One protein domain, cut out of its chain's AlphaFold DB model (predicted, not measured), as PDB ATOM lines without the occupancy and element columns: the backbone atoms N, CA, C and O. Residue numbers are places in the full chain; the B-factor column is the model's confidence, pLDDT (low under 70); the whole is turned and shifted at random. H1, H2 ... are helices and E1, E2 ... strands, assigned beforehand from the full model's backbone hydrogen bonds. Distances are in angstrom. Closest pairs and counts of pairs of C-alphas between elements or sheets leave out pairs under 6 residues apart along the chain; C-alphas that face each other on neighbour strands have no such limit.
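This is residues 321 to 384 of the 477 residues of an uncharacterized protein of Phytophthora parasitica (UniProt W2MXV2). This domain has little regular structure: a narrow loop, residues 325 to 332, leads to a tiny hairpin of two crossed strands, E1 and E2, whose link swings out as a wide loop, and one helix, H1, begins near Phe 359 of E2. Of 64 printed residues, E1, E2 and H1, in that order, hold only 17; the class is mixed and the sheet antiparallel. The whole is compact, with a radius of gyration of the C-alphas of 11.3 A and spans of 31 by 30 by 20 A.

Look first at residues 326 to 327, paired antiparallel with 330 to 331. Next find E1, residues 336 to 338, and E2, residues 359 to 361, a hairpin with 128 degrees between directions; N 360 and O 337 are 2.9 A apart, within hydrogen-bond range. Residues 359 to 360 of E2 also pair antiparallel with 369 to 370. In H1, residues 372 to 382, every O i to N i+4 pair is within hydrogen-bond range. The closest C-alphas of E2 and H1, Phe 359 and Ser 372, are 6.7 A apart; E1 and H1 are only just apart, at 8.3 A.

Find C-alpha 336 at (212.362, 212.077, 118.617), where E1 begins its 7.0 A; E2 spans 7.2 A. H1 runs 15.2 A to C-alpha 382 at (221.359, 207.884, 109.470).

The C-alphas farthest apart, Lys 343 and Gly 384, are 31.6 A apart. The printed part has no cut; the link from E1 to E2 is long, and its residues 340 to 345 have pLDDT under 70.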
ATOM      1  N   PRO A 321     215.779 210.210 114.341       91.06
ATOM      2  CA  PRO A 321     216.337 211.537 114.605       91.06
ATOM      3  C   PRO A 321     216.456 211.799 116.117       91.06
ATOM      4  O   PRO A 321     215.508 211.553 116.855       91.06
ATOM      5  N   HIS A 322     217.587 212.336 116.585       90.19
ATOM      6  CA  HIS A 322     217.831 212.597 118.015       90.19
ATOM      7  C   HIS A 322     217.646 214.079 118.401       90.19
ATOM      8  O   HIS A 322     217.809 215.003 117.592       90.19
ATOM      9  N   CYS A 323     217.335 214.326 119.674       89.75
ATOM     10  CA  CYS A 323     217.179 215.655 120.249       89.75
ATOM     11  C   CYS A 323     218.532 216.323 120.534       89.75
ATOM     12  O   CYS A 323     219.272 215.932 121.435       89.75
ATOM     13  N   THR A 324     218.825 217.403 119.809       88.25
ATOM     14  CA  THR A 324     220.096 218.141 119.901       88.25
ATOM     15  C   THR A 324     220.078 219.310 120.898       88.25
ATOM     16  O   THR A 324     220.948 220.176 120.825       88.25
ATOM     17  N   VAL A 325     219.072 219.404 121.775       88.56
ATOM     18  CA  VAL A 325     219.016 220.451 122.814       88.56
ATOM     19  C   VAL A 325     220.109 220.186 123.851       88.56
ATOM     20  O   VAL A 325     220.328 219.035 124.227       88.56
ATOM     21  N   LYS A 326     220.806 221.238 124.288       87.00
ATOM     22  CA  LYS A 326     221.831 221.174 125.336       87.00
ATOM     23  C   LYS A 326     221.285 221.694 126.660       87.00
ATOM     24  O   LYS A 326     220.583 222.703 126.681       87.00
ATOM     25  N   THR A 327     221.675 221.046 127.750       81.31
ATOM     26  CA  THR A 327     221.409 221.477 129.126       81.31
ATOM     27  C   THR A 327     222.745 221.459 129.865       81.31
ATOM     28  O   THR A 327     223.229 220.402 130.275       81.31
ATOM     29  N   GLY A 328     223.398 222.624 129.936       81.88
ATOM     30  CA  GLY A 328     224.831 222.700 130.237       81.88
ATOM     31  C   GLY A 328     225.656 221.952 129.180       81.88
ATOM     32  O   GLY A 328     225.358 222.020 127.985       81.88
ATOM     33  N   ASP A 329     226.651 221.186 129.624       76.75
ATOM     34  CA  ASP A 329     227.545 220.422 128.739       76.75
ATOM     35  C   ASP A 329     226.912 219.163 128.124       76.75
ATOM     36  O   ASP A 329     227.471 218.572 127.195       76.75
ATOM     37  N   LYS A 330     225.745 218.728 128.616       80.31
ATOM     38  CA  LYS A 330     225.079 217.507 128.144       80.31
ATOM     39  C   LYS A 330     224.085 217.823 127.028       80.31
ATOM     40  O   LYS A 330     223.202 218.665 127.179       80.31
ATOM     41  N   VAL A 331     224.210 217.112 125.908       85.19
ATOM     42  CA  VAL A 331     223.166 217.039 124.875       85.19
ATOM     43  C   VAL A 331     222.082 216.076 125.366       85.19
ATOM     44  O   VAL A 331     222.401 215.062 125.979       85.19
ATOM     45  N   CYS A 332     220.813 216.389 125.104       87.50
ATOM     46  CA  CYS A 332     219.675 215.548 125.477       87.50
ATOM     47  C   CYS A 332     219.767 214.139 124.868       87.50
ATOM     48  O   CYS A 332     219.497 213.167 125.566       87.50
ATOM     49  N   ASP A 333     220.115 214.057 123.580       85.44
ATOM     50  CA  ASP A 333     220.370 212.832 122.801       85.44
ATOM     51  C   ASP A 333     219.245 211.779 122.851       85.44
ATOM     52  O   ASP A 333     219.438 210.620 122.510       85.44
ATOM     53  N   GLN A 334     218.037 212.184 123.252       88.75
ATOM     54  CA  GLN A 334     216.860 211.322 123.228       88.75
ATOM     55  C   GLN A 334     216.297 211.219 121.804       88.75
ATOM     56  O   GLN A 334     216.203 212.255 121.133       88.75
ATOM     57  N   PRO A 335     215.859 210.031 121.355       90.62
ATOM     58  CA  PRO A 335     215.116 209.876 120.105       90.62
ATOM     59  C   PRO A 335     213.870 210.777 120.077       90.62
ATOM     60  O   PRO A 335     213.196 211.002 121.089       90.62
ATOM     61  N   LEU A 336     213.579 211.325 118.900       91.38
ATOM     62  CA  LEU A 336     212.362 212.077 118.617       91.38
ATOM     63  C   LEU A 336     211.295 211.091 118.132       91.38
ATOM     64  O   LEU A 336     211.524 210.377 117.160       91.38
ATOM     65  N   TRP A 337     210.133 211.080 118.787       89.88
ATOM     66  CA  TRP A 337     209.024 210.162 118.497       89.88
ATOM     67  C   TRP A 337     207.785 210.934 118.030       89.88
ATOM     68  O   TRP A 337     207.610 212.093 118.428       89.88
ATOM     69  N   PRO A 338     206.908 210.330 117.215       85.69
ATOM     70  CA  PRO A 338     205.642 210.940 116.839       85.69
ATOM     71  C   PRO A 338     204.634 210.852 117.991       85.69
ATOM     72  O   PRO A 338     204.245 209.767 118.411       85.69
ATOM     73  N   PHE A 339     204.184 211.996 118.509       76.12
ATOM     74  CA  PHE A 339     203.179 212.053 119.581       76.12
ATOM     75  C   PHE A 339     201.881 212.681 119.048       76.12
ATOM     76  O   PHE A 339     201.740 213.900 119.145       76.12
ATOM     77  N   PRO A 340     200.934 211.898 118.490       60.22
ATOM     78  CA  PRO A 340     199.744 212.441 117.820       60.22
ATOM     79  C   PRO A 340     198.839 213.273 118.744       60.22
ATOM     80  O   PRO A 340     198.235 214.245 118.302       60.22
ATOM     81  N   GLU A 341     198.792 212.950 120.039       56.56
ATOM     82  CA  GLU A 341     198.009 213.685 121.044       56.56
ATOM     83  C   GLU A 341     198.631 215.034 121.445       56.56
ATOM     84  O   GLU A 341     197.940 215.930 121.938       56.56
ATOM     85  N   LYS A 342     199.940 215.228 121.224       59.97
ATOM     86  CA  LYS A 342     200.569 216.534 121.434       59.97
ATOM     87  C   LYS A 342     200.235 217.424 120.238       59.97
ATOM     88  O   LYS A 342     200.920 217.378 119.221       59.97
ATOM     89  N   LYS A 343     199.268 218.333 120.411       55.12
ATOM     90  CA  LYS A 343     199.127 219.544 119.579       55.12
ATOM     91  C   LYS A 343     200.355 220.449 119.768       55.12
ATOM     92  O   LYS A 343     200.297 221.466 120.455       55.12
ATOM     93  N   SER A 344     201.502 220.058 119.218       58.69
ATOM     94  CA  SER A 344     202.733 220.829 119.331       58.69
ATOM     95  C   SER A 344     202.730 221.986 118.339       58.69
ATOM     96  O   SER A 344     202.921 221.786 117.144       58.69
ATOM     97  N   SER A 345     202.660 223.211 118.859       68.88
ATOM     98  CA  SER A 345     202.987 224.461 118.148       68.88
ATOM     99  C   SER A 345     204.468 224.563 117.724       68.88
ATOM    100  O   SER A 345     204.915 225.575 117.184       68.88
ATOM    101  N   ILE A 346     205.251 223.507 117.960       80.19
ATOM    102  CA  ILE A 346     206.652 223.378 117.574       80.19
ATOM    103  C   ILE A 346     206.719 223.184 116.057       80.19
ATOM    104  O   ILE A 346     206.178 222.223 115.512       80.19
ATOM    105  N   HIS A 347     207.423 224.083 115.380       86.12
ATOM    106  CA  HIS A 347     207.685 223.984 113.948       86.12
ATOM    107  C   HIS A 347     208.902 223.081 113.690       86.12
ATOM    108  O   HIS A 347     209.756 222.883 114.562       86.12
ATOM    109  N   CYS A 348     208.985 222.495 112.497       87.56
ATOM    110  CA  CYS A 348     210.107 221.654 112.093       87.56
ATOM    111  C   CYS A 348     211.432 222.430 112.197       87.56
ATOM    112  O   CYS A 348     211.582 223.515 111.648       87.56
ATOM    113  N   ARG A 349     212.445 221.870 112.871       84.75
ATOM    114  CA  ARG A 349     213.745 222.542 113.066       84.75
ATOM    115  C   ARG A 349     214.696 222.380 111.869       84.75
ATOM    116  O   ARG A 349     215.913 222.404 112.050       84.75
ATOM    117  N   ASN A 350     214.162 222.163 110.668       84.00
ATOM    118  CA  ASN A 350     214.914 222.235 109.418       84.00
ATOM    119  C   ASN A 350     214.734 223.648 108.843       84.00
ATOM    120  O   ASN A 350     213.605 224.096 108.700       84.00
ATOM    121  N   SER A 351     215.822 224.345 108.511       77.62
ATOM    122  CA  SER A 351     215.820 225.785 108.186       77.62
ATOM    123  C   SER A 351     215.096 226.171 106.888       77.62
ATOM    124  O   SER A 351     215.045 227.346 106.556       77.62
ATOM    125  N   GLN A 352     214.578 225.192 106.147       84.44
ATOM    126  CA  GLN A 352     213.824 225.355 104.899       84.44
ATOM    127  C   GLN A 352     212.432 224.693 104.993       84.44
ATOM    128  O   GLN A 352     211.902 224.206 103.996       84.44
ATOM    129  N   CYS A 353     211.865 224.553 106.198       87.56
ATOM    130  CA  CYS A 353     210.600 223.846 106.396       87.56
ATOM    131  C   CYS A 353     209.798 224.387 107.586       87.56
ATOM    132  O   CYS A 353     210.020 223.971 108.720       87.56
ATOM    133  N   ASP A 354     208.748 225.155 107.305       83.69
ATOM    134  CA  ASP A 354     207.858 225.730 108.328       83.69
ATOM    135  C   ASP A 354     206.669 224.827 108.706       83.69
ATOM    136  O   ASP A 354     205.752 225.230 109.415       83.69
ATOM    137  N   ARG A 355     206.660 223.566 108.256       86.12
ATOM    138  CA  ARG A 355     205.622 222.594 108.645       86.12
ATOM    139  C   ARG A 355     205.705 222.283 110.143       86.12
ATOM    140  O   ARG A 355     206.804 222.143 110.682       86.12
ATOM    141  N   PHE A 356     204.557 222.058 110.779       86.81
ATOM    142  CA  PHE A 356     204.492 221.573 112.161       86.81
ATOM    143  C   PHE A 356     205.309 220.288 112.359       86.81
ATOM    144  O   PHE A 356     205.336 219.397 111.502       86.81
ATOM    145  N   ALA A 357     206.004 220.205 113.493       87.50
ATOM    146  CA  ALA A 357     206.728 219.009 113.883       87.50
ATOM    147  C   ALA A 357     205.749 217.922 114.340       87.50
ATOM    148  O   ALA A 357     204.812 218.189 115.085       87.50
ATOM    149  N   THR A 358     206.009 216.690 113.917       88.06
ATOM    150  CA  THR A 358     205.292 215.490 114.364       88.06
ATOM    151  C   THR A 358     206.200 214.646 115.251       88.06
ATOM    152  O   THR A 358     205.805 214.259 116.346       88.06
ATOM    153  N   PHE A 359     207.452 214.449 114.829       89.25
ATOM    154  CA  PHE A 359     208.507 213.822 115.620       89.25
ATOM    155  C   PHE A 359     209.090 214.847 116.598       89.25
ATOM    156  O   PHE A 359     209.794 215.769 116.181       89.25
ATOM    157  N   VAL A 360     208.815 214.695 117.894       89.75
ATOM    158  CA  VAL A 360     209.221 215.639 118.951       89.75
ATOM    159  C   VAL A 360     209.884 214.919 120.125       89.75
ATOM    160  O   VAL A 360     209.765 213.706 120.298       89.75
ATOM    161  N   CYS A 361     210.613 215.670 120.951       88.62
ATOM    162  CA  CYS A 361     211.257 215.112 122.135       88.62
ATOM    163  C   CYS A 361     210.213 214.727 123.203       88.62
ATOM    164  O   CYS A 361     209.209 215.419 123.408       88.62
ATOM    165  N   ALA A 362     210.468 213.636 123.931       84.88
ATOM    166  CA  ALA A 362     209.658 213.258 125.088       84.88
ATOM    167  C   ALA A 362     209.678 214.352 126.179       84.88
ATOM    168  O   ALA A 362     208.639 214.659 126.772       84.88
ATOM    169  N   HIS A 363     210.838 214.989 126.385       84.81
ATOM    170  CA  HIS A 363     211.049 216.036 127.384       84.81
ATOM    171  C   HIS A 363     210.265 217.316 127.048       84.81
ATOM    172  O   HIS A 363     210.536 217.983 126.049       84.81
ATOM    173  N   ARG A 364     209.300 217.676 127.906       78.81
ATOM    174  CA  ARG A 364     208.290 218.722 127.636       78.81
ATOM    175  C   ARG A 364     208.868 220.120 127.375       78.81
ATOM    176  O   ARG A 364     208.244 220.889 126.657       78.81
ATOM    177  N   LEU A 365     210.047 220.434 127.917       81.75
ATOM    178  CA  LEU A 365     210.702 221.742 127.752       81.75
ATOM    179  C   LEU A 365     211.550 221.856 126.467       81.75
ATOM    180  O   LEU A 365     212.115 222.912 126.199       81.75
ATOM    181  N   HIS A 366     211.699 220.785 125.677       86.38
ATOM    182  CA  HIS A 366     212.555 220.796 124.486       86.38
ATOM    183  C   HIS A 366     211.767 221.146 123.218       86.38
ATOM    184  O   HIS A 366     211.026 220.329 122.678       86.38
ATOM    185  N   THR A 367     212.013 222.338 122.671       80.31
ATOM    186  CA  THR A 367     211.389 222.875 121.444       80.31
ATOM    187  C   THR A 367     211.988 222.315 120.141       80.31
ATOM    188  O   THR A 367     212.025 222.983 119.108       80.31
ATOM    189  N   LYS A 368     212.491 221.073 120.170       85.56
ATOM    190  CA  LYS A 368     213.132 220.402 119.030       85.56
ATOM    191  C   LYS A 368     212.218 219.314 118.467       85.56
ATOM    192  O   LYS A 368     211.883 218.358 119.164       85.56
ATOM    193  N   GLY A 369     211.902 219.432 117.179       88.81
ATOM    194  CA  GLY A 369     211.189 218.408 116.425       88.81
ATOM    195  C   GLY A 369     211.379 218.521 114.912       88.81
ATOM    196  O   GLY A 369     212.004 219.464 114.420       88.81
ATOM    197  N   TYR A 370     210.836 217.546 114.187       90.62
ATOM    198  CA  TYR A 370     210.803 217.476 112.727       90.62
ATOM    199  C   TYR A 370     209.402 217.079 112.245       90.62
ATOM    200  O   TYR A 370     208.709 216.300 112.898       90.62
ATOM    201  N   CYS A 371     208.976 217.595 111.092       89.81
ATOM    202  CA  CYS A 371     207.793 217.078 110.398       89.81
ATOM    203  C   CYS A 371     208.100 215.695 109.790       89.81
ATOM    204  O   CYS A 371     209.266 215.372 109.548       89.81
ATOM    205  N   SER A 372     207.075 214.894 109.488       89.00
ATOM    206  CA  SER A 372     207.256 213.496 109.058       89.00
ATOM    207  C   SER A 372     208.153 213.342 107.819       89.00
ATOM    208  O   SER A 372     208.946 212.405 107.757       89.00
ATOM    209  N   LYS A 373     208.103 214.293 106.870       90.50
ATOM    210  CA  LYS A 373     208.984 214.292 105.686       90.50
ATOM    211  C   LYS A 373     210.456 214.484 106.072       90.50
ATOM    212  O   LYS A 373     211.292 213.654 105.730       90.50
ATOM    213  N   CYS A 374     210.772 215.540 106.825       91.62
ATOM    214  CA  CYS A 374     212.149 215.809 107.251       91.62
ATOM    215  C   CYS A 374     212.682 214.758 108.236       91.62
ATOM    216  O   CYS A 374     213.883 214.502 108.249       91.62
ATOM    217  N   ALA A 375     211.813 214.127 109.034       91.06
ATOM    218  CA  ALA A 375     212.182 212.977 109.852       91.06
ATOM    219  C   ALA A 375     212.608 211.790 108.969       91.06
ATOM    220  O   ALA A 375     213.706 211.273 109.161       91.06
ATOM    221  N   GLY A 376     211.815 211.422 107.954       90.50
ATOM    222  CA  GLY A 376     212.154 210.352 107.006       90.50
ATOM    223  C   GLY A 376     213.455 210.606 106.230       90.50
ATOM    224  O   GLY A 376     214.310 209.723 106.150       90.50
ATOM    225  N   GLU A 377     213.671 211.831 105.741       91.81
ATOM    226  CA  GLU A 377     214.945 212.243 105.121       91.81
ATOM    227  C   GLU A 377     216.134 212.108 106.092       91.81
ATOM    228  O   GLU A 377     217.233 211.716 105.696       91.81
ATOM    229  N   TYR A 378     215.935 212.399 107.381       92.12
ATOM    230  CA  TYR A 378     216.969 212.240 108.407       92.12
ATOM    231  C   TYR A 378     217.246 210.756 108.711       92.12
ATOM    232  O   TYR A 378     218.409 210.363 108.788       92.12
ATOM    233  N   GLN A 379     216.215 209.907 108.797       93.00
ATOM    234  CA  GLN A 379     216.360 208.447 108.932       93.00
ATOM    235  C   GLN A 379     217.095 207.817 107.732       93.00
ATOM    236  O   GLN A 379     217.842 206.851 107.886       93.00
ATOM    237  N   GLN A 380     216.899 208.340 106.516       92.25
ATOM    238  CA  GLN A 380     217.675 207.926 105.339       92.25
ATOM    239  C   GLN A 380     219.159 208.293 105.486       92.25
ATOM    240  O   GLN A 380     220.018 207.459 105.216       92.25
ATOM    241  N   ARG A 381     219.479 209.499 105.982       92.75
ATOM    242  CA  ARG A 381     220.872 209.923 106.231       92.75
ATOM    243  C   ARG A 381     221.554 209.108 107.332       92.75
ATOM    244  O   ARG A 381     222.724 208.774 107.178       92.75
ATOM    245  N   LEU A 382     220.833 208.737 108.393       92.50
ATOM    246  CA  LEU A 382     221.359 207.884 109.470       92.50
ATOM    247  C   LEU A 382     221.782 206.495 108.969       92.50
ATOM    248  O   LEU A 382     222.799 205.981 109.431       92.50
ATOM    249  N   ARG A 383     221.034 205.938 108.005       93.06
ATOM    250  CA  ARG A 383     221.307 204.675 107.289       93.06
ATOM    251  C   ARG A 383     222.315 204.804 106.137       93.06
ATOM    252  O   ARG A 383     222.658 203.800 105.515       93.06
ATOM    253  N   GLY A 384     222.749 206.024 105.826       91.25
ATOM    254  CA  GLY A 384     223.635 206.334 104.706       91.25
ATOM    255  C   GLY A 384     225.074 205.823 104.879       91.25
ATOM    256  O   GLY A 384     225.385 205.160 105.875       91.25
TER     257      GLY A 384